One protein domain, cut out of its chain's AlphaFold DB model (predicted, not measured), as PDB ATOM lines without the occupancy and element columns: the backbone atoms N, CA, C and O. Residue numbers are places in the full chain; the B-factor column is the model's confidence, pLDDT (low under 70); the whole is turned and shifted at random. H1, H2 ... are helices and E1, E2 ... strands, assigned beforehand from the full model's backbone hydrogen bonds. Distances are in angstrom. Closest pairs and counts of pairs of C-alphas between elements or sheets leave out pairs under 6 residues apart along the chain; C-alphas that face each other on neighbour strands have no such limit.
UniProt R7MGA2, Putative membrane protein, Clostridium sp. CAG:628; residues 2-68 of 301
ATOM      1  N   LYS A   2     133.289 188.486 315.000       75.31
ATOM      2  CA  LYS A   2     133.402 187.560 316.152       75.31
ATOM      3  C   LYS A   2     133.560 186.071 315.779       75.31
ATOM      4  O   LYS A   2     134.463 185.419 316.278       75.31
ATOM      5  N   LYS A   3     132.767 185.556 314.830       81.94
ATOM      6  CA  LYS A   3     132.827 184.144 314.392       81.94
ATOM      7  C   LYS A   3     134.160 183.761 313.721       81.94
ATOM      8  O   LYS A   3     134.671 182.680 313.971       81.94
ATOM      9  N   LYS A   4     134.755 184.662 312.924       84.88
ATOM     10  CA  LYS A   4     136.069 184.442 312.283       84.88
ATOM     11  C   LYS A   4     137.214 184.456 313.306       84.88
ATOM     12  O   LYS A   4     138.126 183.647 313.198       84.88
ATOM     13  N   ILE A   5     137.130 185.325 314.316       85.06
ATOM     14  CA  ILE A   5     138.101 185.382 315.421       85.06
ATOM     15  C   ILE A   5     138.041 184.095 316.254       85.06
ATOM     16  O   ILE A   5     139.079 183.509 316.528       85.06
ATOM     17  N   ILE A   6     136.837 183.613 316.585       85.94
ATOM     18  CA  ILE A   6     136.648 182.367 317.347       85.94
ATOM     19  C   ILE A   6     137.215 181.158 316.589       85.94
ATOM     20  O   ILE A   6     137.942 180.366 317.177       85.94
ATOM     21  N   ILE A   7     136.940 181.034 315.286       86.62
ATOM     22  CA  ILE A   7     137.472 179.934 314.461       86.62
ATOM     23  C   ILE A   7     139.005 179.978 314.402       86.62
ATOM     24  O   ILE A   7     139.651 178.941 314.537       86.62
ATOM     25  N   SER A   8     139.589 181.171 314.251       87.19
ATOM     26  CA  SER A   8     141.045 181.350 314.277       87.19
ATOM     27  C   SER A   8     141.648 180.922 315.623       87.19
ATOM     28  O   SER A   8     142.641 180.199 315.660       87.19
ATOM     29  N   LEU A   9     140.997 181.290 316.732       89.69
ATOM     30  CA  LEU A   9     141.432 180.914 318.077       89.69
ATOM     31  C   LEU A   9     141.388 179.392 318.292       89.69
ATOM     32  O   LEU A   9     142.336 178.817 318.817       89.69
ATOM     33  N   ILE A  10     140.306 178.738 317.852       90.12
ATOM     34  CA  ILE A  10     140.139 177.280 317.942       90.12
ATOM     35  C   ILE A  10     141.214 176.564 317.120       90.12
ATOM     36  O   ILE A  10     141.804 175.602 317.600       90.12
ATOM     37  N   SER A  11     141.496 177.052 315.910       89.44
ATOM     38  CA  SER A  11     142.553 176.504 315.053       89.44
ATOM     39  C   SER A  11     143.921 176.568 315.740       89.44
ATOM     40  O   SER A  11     144.633 175.567 315.809       89.44
ATOM     41  N   LEU A  12     144.256 177.718 316.336       91.50
ATOM     42  CA  LEU A  12     145.516 177.905 317.054       91.50
ATOM     43  C   LEU A  12     145.642 176.966 318.265       91.50
ATOM     44  O   LEU A  12     146.683 176.343 318.459       91.50
ATOM     45  N   ILE A  13     144.571 176.825 319.050       91.31
ATOM     46  CA  ILE A  13     144.517 175.896 320.188       91.31
ATOM     47  C   ILE A  13     144.679 174.448 319.710       91.31
ATOM     48  O   ILE A  13     145.420 173.685 320.324       91.31
ATOM     49  N   GLY A  14     144.054 174.082 318.588       92.25
ATOM     50  CA  GLY A  14     144.189 172.758 317.983       92.25
ATOM     51  C   GLY A  14     145.635 172.416 317.622       92.25
ATOM     52  O   GLY A  14     146.107 171.330 317.955       92.25
ATOM     53  N   ILE A  15     146.368 173.355 317.019       91.88
ATOM     54  CA  ILE A  15     147.795 173.177 316.689       91.88
ATOM     55  C   ILE A  15     148.622 172.953 317.960       91.88
ATOM     56  O   ILE A  15     149.441 172.036 318.014       91.88
ATOM     57  N   ILE A  16     148.375 173.749 319.002       90.00
ATOM     58  CA  ILE A  16     149.049 173.615 320.298       90.00
ATOM     59  C   ILE A  16     148.771 172.232 320.915       90.00
ATOM     60  O   ILE A  16     149.696 171.572 321.385       90.00
ATOM     61  N   CYS A  17     147.527 171.749 320.860       90.12
ATOM     62  CA  CYS A  17     147.171 170.409 321.333       90.12
ATOM     63  C   CYS A  17     147.894 169.299 320.556       90.12
ATOM     64  O   CYS A  17     148.377 168.351 321.173       90.12
ATOM     65  N   ILE A  18     148.008 169.417 319.228       93.44
ATOM     66  CA  ILE A  18     148.728 168.437 318.399       93.44
ATOM     67  C   ILE A  18     150.201 168.362 318.810       93.44
ATOM     68  O   ILE A  18     150.730 167.265 318.972       93.44
ATOM     69  N   ILE A  19     150.845 169.508 319.041       91.31
ATOM     70  CA  ILE A  19     152.241 169.568 319.494       91.31
ATOM     71  C   ILE A  19     152.421 168.812 320.821       91.31
ATOM     72  O   ILE A  19     153.359 168.027 320.951       91.31
ATOM     73  N   PHE A  20     151.499 168.972 321.778       89.56
ATOM     74  CA  PHE A  20     151.550 168.221 323.038       89.56
ATOM     75  C   PHE A  20     151.359 166.719 322.852       89.56
ATOM     76  O   PHE A  20     152.038 165.933 323.506       89.56
ATOM     77  N   ILE A  21     150.467 166.301 321.951       91.88
ATOM     78  CA  ILE A  21     150.270 164.877 321.657       91.88
ATOM     79  C   ILE A  21     151.553 164.272 321.078       91.88
ATOM     80  O   ILE A  21     151.963 163.198 321.512       91.88
ATOM     81  N   VAL A  22     152.212 164.966 320.144       94.44
ATOM     82  CA  VAL A  22     153.487 164.515 319.562       94.44
ATOM     83  C   VAL A  22     154.565 164.382 320.637       94.44
ATOM     84  O   VAL A  22     155.276 163.379 320.664       94.44
ATOM     85  N   ASP A  23     154.652 165.345 321.557       93.38
ATOM     86  CA  ASP A  23     155.615 165.308 322.659       93.38
ATOM     87  C   ASP A  23     155.379 164.102 323.588       93.38
ATOM     88  O   ASP A  23     156.309 163.352 323.882       93.38
ATOM     89  N   LEU A  24     154.121 163.835 323.967       92.19
ATOM     90  CA  LEU A  24     153.746 162.669 324.779       92.19
ATOM     91  C   LEU A  24     154.046 161.335 324.079       92.19
ATOM     92  O   LEU A  24     154.503 160.385 324.719       92.19
ATOM     93  N   VAL A  25     153.803 161.253 322.767       93.62
ATOM     94  CA  VAL A  25     154.148 160.070 321.964       93.62
ATOM     95  C   VAL A  25     155.662 159.862 321.943       93.62
ATOM     96  O   VAL A  25     156.118 158.733 322.118       93.62
ATOM     97  N   ASN A  26     156.446 160.934 321.802       93.69
ATOM     98  CA  ASN A  26     157.903 160.844 321.813       93.69
ATOM     99  C   ASN A  26     158.443 160.357 323.163       93.69
ATOM    100  O   ASN A  26     159.344 159.523 323.179       93.69
ATOM    101  N   ILE A  27     157.856 160.797 324.283       93.25
ATOM    102  CA  ILE A  27     158.216 160.293 325.618       93.25
ATOM    103  C   ILE A  27     157.979 158.784 325.708       93.25
ATOM    104  O   ILE A  27     158.824 158.070 326.227       93.25
ATOM    105  N   LYS A  28     156.865 158.275 325.172       90.50
ATOM    106  CA  LYS A  28     156.550 156.840 325.238       90.50
ATOM    107  C   LYS A  28     157.468 155.970 324.371       90.50
ATOM    108  O   LYS A  28     157.626 154.789 324.663       90.50
ATOM    109  N   LEU A  29     158.015 156.525 323.290       90.44
ATOM    110  CA  LEU A  29     158.884 155.798 322.357       90.44
ATOM    111  C   LEU A  29     160.368 155.907 322.720       90.44
ATOM    112  O   LEU A  29     161.102 154.940 322.552       90.44
ATOM    113  N   ASN A  30     160.796 157.080 323.188       90.38
ATOM    114  CA  ASN A  30     162.207 157.441 323.334       90.38
ATOM    115  C   ASN A  30     162.588 157.834 324.772       90.38
ATOM    116  O   ASN A  30     163.698 158.316 324.989       90.38
ATOM    117  N   ASP A  31     161.665 157.720 325.734       91.44
ATOM    118  CA  ASP A  31     161.841 158.110 327.143       91.44
ATOM    119  C   ASP A  31     162.339 159.549 327.349       91.44
ATOM    120  O   ASP A  31     162.941 159.902 328.370       91.44
ATOM    121  N   LYS A  32     162.081 160.401 326.355       91.06
ATOM    122  CA  LYS A  32     162.582 161.767 326.288       91.06
ATOM    123  C   LYS A  32     161.550 162.684 325.629       91.06
ATOM    124  O   LYS A  32     161.073 162.368 324.539       91.06
ATOM    125  N   PRO A  33     161.211 163.828 326.238       93.19
ATOM    126  CA  PRO A  33     160.390 164.838 325.584       93.19
ATOM    127  C   PRO A  33     161.195 165.618 324.534       93.19
ATOM    128  O   PRO A  33     162.417 165.737 324.607       93.19
ATOM    129  N   ILE A  34     160.488 166.176 323.560       92.50
ATOM    130  CA  ILE A  34     160.988 167.139 322.574       92.50
ATOM    131  C   ILE A  34     161.020 168.538 323.204       92.50
ATOM    132  O   ILE A  34     161.992 169.276 323.038       92.50
ATOM    133  N   ILE A  35     159.973 168.909 323.950       90.44
ATOM    134  CA  ILE A  35     159.830 170.248 324.539       90.44
ATOM    135  C   ILE A  35     160.463 170.278 325.933       90.44
ATOM    136  O   ILE A  35     159.830 169.956 326.938       90.44
ATOM    137  N   ILE A  36     161.721 170.711 325.991       92.88
ATOM    138  CA  ILE A  36     162.507 170.787 327.227       92.88
ATOM    139  C   ILE A  36     162.812 172.252 327.548       92.88
ATOM    140  O   ILE A  36     163.401 172.958 326.734       92.88
ATOM    141  N   LEU A  37     162.449 172.709 328.749       91.69
ATOM    142  CA  LEU A  37     162.852 174.029 329.256       91.69
ATOM    143  C   LEU A  37     164.175 173.961 330.018       91.69
ATOM    144  O   LEU A  37     164.986 174.882 329.962       91.69
ATOM    145  N   LYS A  38     164.366 172.883 330.779       92.69
ATOM    146  CA  LYS A  38     165.570 172.643 331.568       92.69
ATOM    147  C   LYS A  38     165.794 171.148 331.708       92.69
ATOM    148  O   LYS A  38     164.842 170.396 331.893       92.69
ATOM    149  N   THR A  39     167.055 170.750 331.721       92.50
ATOM    150  CA  THR A  39     167.465 169.382 332.041       92.50
ATOM    151  C   THR A  39     168.246 169.386 333.346       92.50
ATOM    152  O   THR A  39     169.001 170.320 333.632       92.50
ATOM    153  N   LYS A  40     168.061 168.345 334.153       90.06
ATOM    154  CA  LYS A  40     168.973 167.990 335.236       90.06
ATOM    155  C   LYS A  40     169.598 166.647 334.894       90.06
ATOM    156  O   LYS A  40     168.884 165.654 334.760       90.06
ATOM    157  N   GLU A  41     170.915 166.656 334.752       84.44
ATOM    158  CA  GLU A  41     171.717 165.481 334.421       84.44
ATOM    159  C   GLU A  41     172.358 164.895 335.687       84.44
ATOM    160  O   GLU A  41     172.686 165.617 336.633       84.44
ATOM    161  N   GLY A  42     172.478 163.570 335.715       77.12
ATOM    162  CA  GLY A  42     172.936 162.761 336.840       77.12
ATOM    163  C   GLY A  42     172.772 161.274 336.510       77.12
ATOM    164  O   GLY A  42     172.723 160.912 335.338       77.12
ATOM    165  N   SER A  43     172.654 160.417 337.530       73.50
ATOM    166  CA  SER A  43     172.263 159.007 337.336       73.50
ATOM    167  C   SER A  43     170.840 158.873 336.788       73.50
ATOM    168  O   SER A  43     170.576 158.012 335.958       73.50
ATOM    169  N   ASP A  44     169.948 159.757 337.232       85.12
ATOM    170  CA  ASP A  44     168.611 159.938 336.679       85.12
ATOM    171  C   ASP A  44     168.598 161.183 335.787       85.12
ATOM    172  O   ASP A  44     169.223 162.200 336.116       85.12
ATOM    173  N   GLN A  45     167.841 161.134 334.692       89.44
ATOM    174  CA  GLN A  45     167.634 162.279 333.810       89.44
ATOM    175  C   GLN A  45     166.250 162.877 334.049       89.44
ATOM    176  O   GLN A  45     165.229 162.199 333.918       89.44
ATOM    177  N   ILE A  46     166.207 164.166 334.388       91.88
ATOM    178  CA  ILE A  46     164.949 164.881 334.631       91.88
ATOM    179  C   ILE A  46     164.815 166.019 333.623       91.88
ATOM    180  O   ILE A  46     165.682 166.891 333.535       91.88
ATOM    181  N   TYR A  47     163.700 166.022 332.898       93.25
ATOM    182  CA  TYR A  47     163.344 167.023 331.900       93.25
ATOM    183  C   TYR A  47     162.185 167.875 332.414       93.25
ATOM    184  O   TYR A  47     161.076 167.376 332.601       93.25
ATOM    185  N   TYR A  48     162.433 169.162 332.629       91.50
ATOM    186  CA  TYR A  48     161.418 170.115 333.068       91.50
ATOM    187  C   TYR A  48     160.703 170.720 331.861       91.50
ATOM    188  O   TYR A  48     161.344 171.336 331.002       91.50
ATOM    189  N   GLY A  49     159.381 170.569 331.812       90.69
ATOM    190  CA  GLY A  49     158.541 171.043 330.713       90.69
ATOM    191  C   GLY A  49     157.641 172.220 331.095       90.69
ATOM    192  O   GLY A  49     157.735 172.817 332.174       90.69
ATOM    193  N   LEU A  50     156.749 172.599 330.176       87.88
ATOM    194  CA  LEU A  50     155.778 173.679 330.400       87.88
ATOM    195  C   LEU A  50     154.656 173.256 331.358       87.88
ATOM    196  O   LEU A  50     154.369 173.991 332.302       87.88
ATOM    197  N   PHE A  51     154.074 172.072 331.140       87.75
ATOM    198  CA  PHE A  51     152.910 171.562 331.882       87.75
ATOM    199  C   PHE A  51     153.221 170.331 332.741       87.75
ATOM    200  O   PHE A  51     152.580 170.104 333.771       87.75
ATOM    201  N   TYR A  52     154.221 169.558 332.334       92.00
ATOM    202  CA  TYR A  52     154.675 168.360 333.017       92.00
ATOM    203  C   TYR A  52     156.196 168.282 333.011       92.00
ATOM    204  O   TYR A  52     156.857 168.817 332.123       92.00
ATOM    205  N   ASP A  53     156.713 167.573 333.997       93.12
ATOM    206  CA  ASP A  53     158.091 167.139 334.086       93.12
ATOM    207  C   ASP A  53     158.153 165.649 333.742       93.12
ATOM    208  O   ASP A  53     157.233 164.878 334.046       93.12
ATOM    209  N   THR A  54     159.240 165.249 333.094       93.62
ATOM    210  CA  THR A  54     159.489 163.867 332.683       93.62
ATOM    211  C   THR A  54     160.715 163.339 333.410       93.62
ATOM    212  O   THR A  54     161.778 163.957 333.375       93.62
ATOM    213  N   TYR A  55     160.563 162.196 334.067       92.31
ATOM    214  CA  TYR A  55     161.588 161.557 334.881       92.31
ATOM    215  C   TYR A  55     161.989 160.243 334.225       92.31
ATOM    216  O   TYR A  55     161.213 159.288 334.216       92.31
ATOM    217  N   ASN A  56     163.196 160.201 333.679       90.25
ATOM    218  CA  ASN A  56     163.814 158.981 333.193       90.25
ATOM    219  C   ASN A  56     164.743 158.467 334.302       90.25
ATOM    220  O   ASN A  56     165.862 158.957 334.483       90.25
ATOM    221  N   CYS A  57     164.194 157.574 335.125       86.38
ATOM    222  CA  CYS A  57     164.869 157.032 336.298       86.38
ATOM    223  C   CYS A  57     165.616 155.754 335.918       86.38
ATOM    224  O   CYS A  57     165.035 154.899 335.254       86.38
ATOM    225  N   LEU A  58     166.835 155.573 336.429       80.19
ATOM    226  CA  LEU A  58     167.700 154.436 336.081       80.19
ATOM    227  C   LEU A  58     167.034 153.062 336.300       80.19
ATOM    228  O   LEU A  58     167.282 152.118 335.556       80.19
ATOM    229  N   LEU A  59     166.182 152.956 337.323       74.88
ATOM    230  CA  LEU A  59     165.556 151.700 337.756       74.88
ATOM    231  C   LEU A  59     164.162 151.459 337.187       74.88
ATOM    232  O   LEU A  59     163.625 150.359 337.315       74.88
ATOM    233  N   ASN A  60     163.554 152.478 336.583       75.12
ATOM    234  CA  ASN A  60     162.251 152.323 335.959       75.12
ATOM    235  C   ASN A  60     162.444 151.948 334.494       75.12
ATOM    236  O   ASN A  60     163.204 152.579 333.767       75.12
ATOM    237  N   LYS A  61     161.690 150.949 334.033       69.81
ATOM    238  CA  LYS A  61     161.533 150.725 332.597       69.81
ATOM    239  C   LYS A  61     160.568 151.773 332.049       69.81
ATOM    240  O   LYS A  61     159.355 151.587 332.111       69.81
ATOM    241  N   GLY A  62     161.133 152.862 331.544       79.81
ATOM    242  CA  GLY A  62     160.420 153.922 330.845       79.81
ATOM    243  C   GLY A  62     160.258 155.216 331.644       79.81
ATOM    244  O   GLY A  62     160.344 155.246 332.877       79.81
ATOM    245  N   ALA A  63     160.011 156.302 330.919       90.25
ATOM    246  CA  ALA A  63     159.864 157.635 331.483       90.25
ATOM    247  C   ALA A  63     158.536 157.832 332.234       90.25
ATOM    248  O   ALA A  63     157.453 157.461 331.775       90.25
ATOM    249  N   VAL A  64     158.607 158.498 333.388       91.81
ATOM    250  CA  VAL A  64     157.448 158.848 334.217       91.81
ATOM    251  C   VAL A  64     157.082 160.314 334.012       91.81
ATOM    252  O   VAL A  64     157.913 161.200 334.193       91.81
ATOM    253  N   ILE A  65     155.816 160.578 333.685       93.44
ATOM    254  CA  ILE A  65     155.288 161.930 333.457       93.44
ATOM    255  C   ILE A  65     154.549 162.413 334.706       93.44
ATOM    256  O   ILE A  65     153.731 161.690 335.286       93.44
ATOM    257  N   LYS A  66     154.828 163.647 335.128       94.00
ATOM    258  CA  LYS A  66     154.242 164.265 336.324       94.00
ATOM    259  C   LYS A  66     153.888 165.714 336.054       94.00
ATOM    260  O   LYS A  66     154.642 166.419 335.407       94.00
ATOM    261  N   SER A  67     152.746 166.181 336.549       91.00
ATOM    262  CA  SER A  67     152.381 167.593 336.404       91.00
ATOM    263  C   SER A  67     153.387 168.482 337.143       91.00
ATOM    264  O   SER A  67     153.916 168.087 338.184       91.00
ATOM    265  N   LYS A  68     153.624 169.696 336.639       83.25
ATOM    266  CA  LYS A  68     154.682 170.617 337.109       83.25
ATOM    267  C   LYS A  68     154.643 170.984 338.602       83.25
ATOM    268  O   LYS A  68     155.635 171.431 339.162       83.25
TER     269      LYS A  68
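This is residues 2 to 68 of the 301 residues of the protein "Putative membrane protein" of Clostridium sp. CAG:628 (UniProt R7MGA2). A small antiparallel sheet of four strands, E1 to E4, forms a compact head at one end of a single long helix, H1, whose residues 2 to 18 stick out as an arm and make the length of the whole. The 67 printed residues hold one named helix and then four named strands, in the order H1 E1 E2 E3 E4, and the class is mixed, helices and strands. The strands form a meander, each the antiparallel neighbour of the one before. The whole is loose, with a radius of gyration of the C-alphas of 15.2 A and spans of 52 by 20 by 16 A.

Inner strands E2, residues 45 to 48, and E3, residues 52 to 56, form a hairpin at 173 degrees, with N 47 and O 54 at 2.9 A. Edge strand E1, residues 38 to 40, forms a hairpin with E2 at 156 degrees, with N 40 and O 46 at 2.9 A. Edge strand E4, residues 64 to 67, forms a hairpin with E3 at 159 degrees, with N 53 and O 66 at 2.8 A. E1 and E4 are apart. H1, residues 2 to 30, only grazes the sheet, with its residues 24 to 28. In H1 every O i to N i+4 pair is within hydrogen-bond range.

E3 is 13.1 A long, E4 10.3 A, E2 10.0 A and E1 6.8 A from first to last C-alpha. E4 ends at C-alpha 67, (152.381, 167.593, 336.404). H1 is 42.3 A long, from C-alpha 2 at (133.402, 187.560, 316.152) to C-alpha 30 at (162.207, 157.441, 323.334).

The two C-alphas farthest apart, those of Lys 2 and Leu 59, are 52.8 A apart. Without residues 2 to 18 the body spans 29 by 20 by 16 A. The printed part has no cut and no long link. Mean pLDDT of the printed part is 88.7, and residue 61 is under 70.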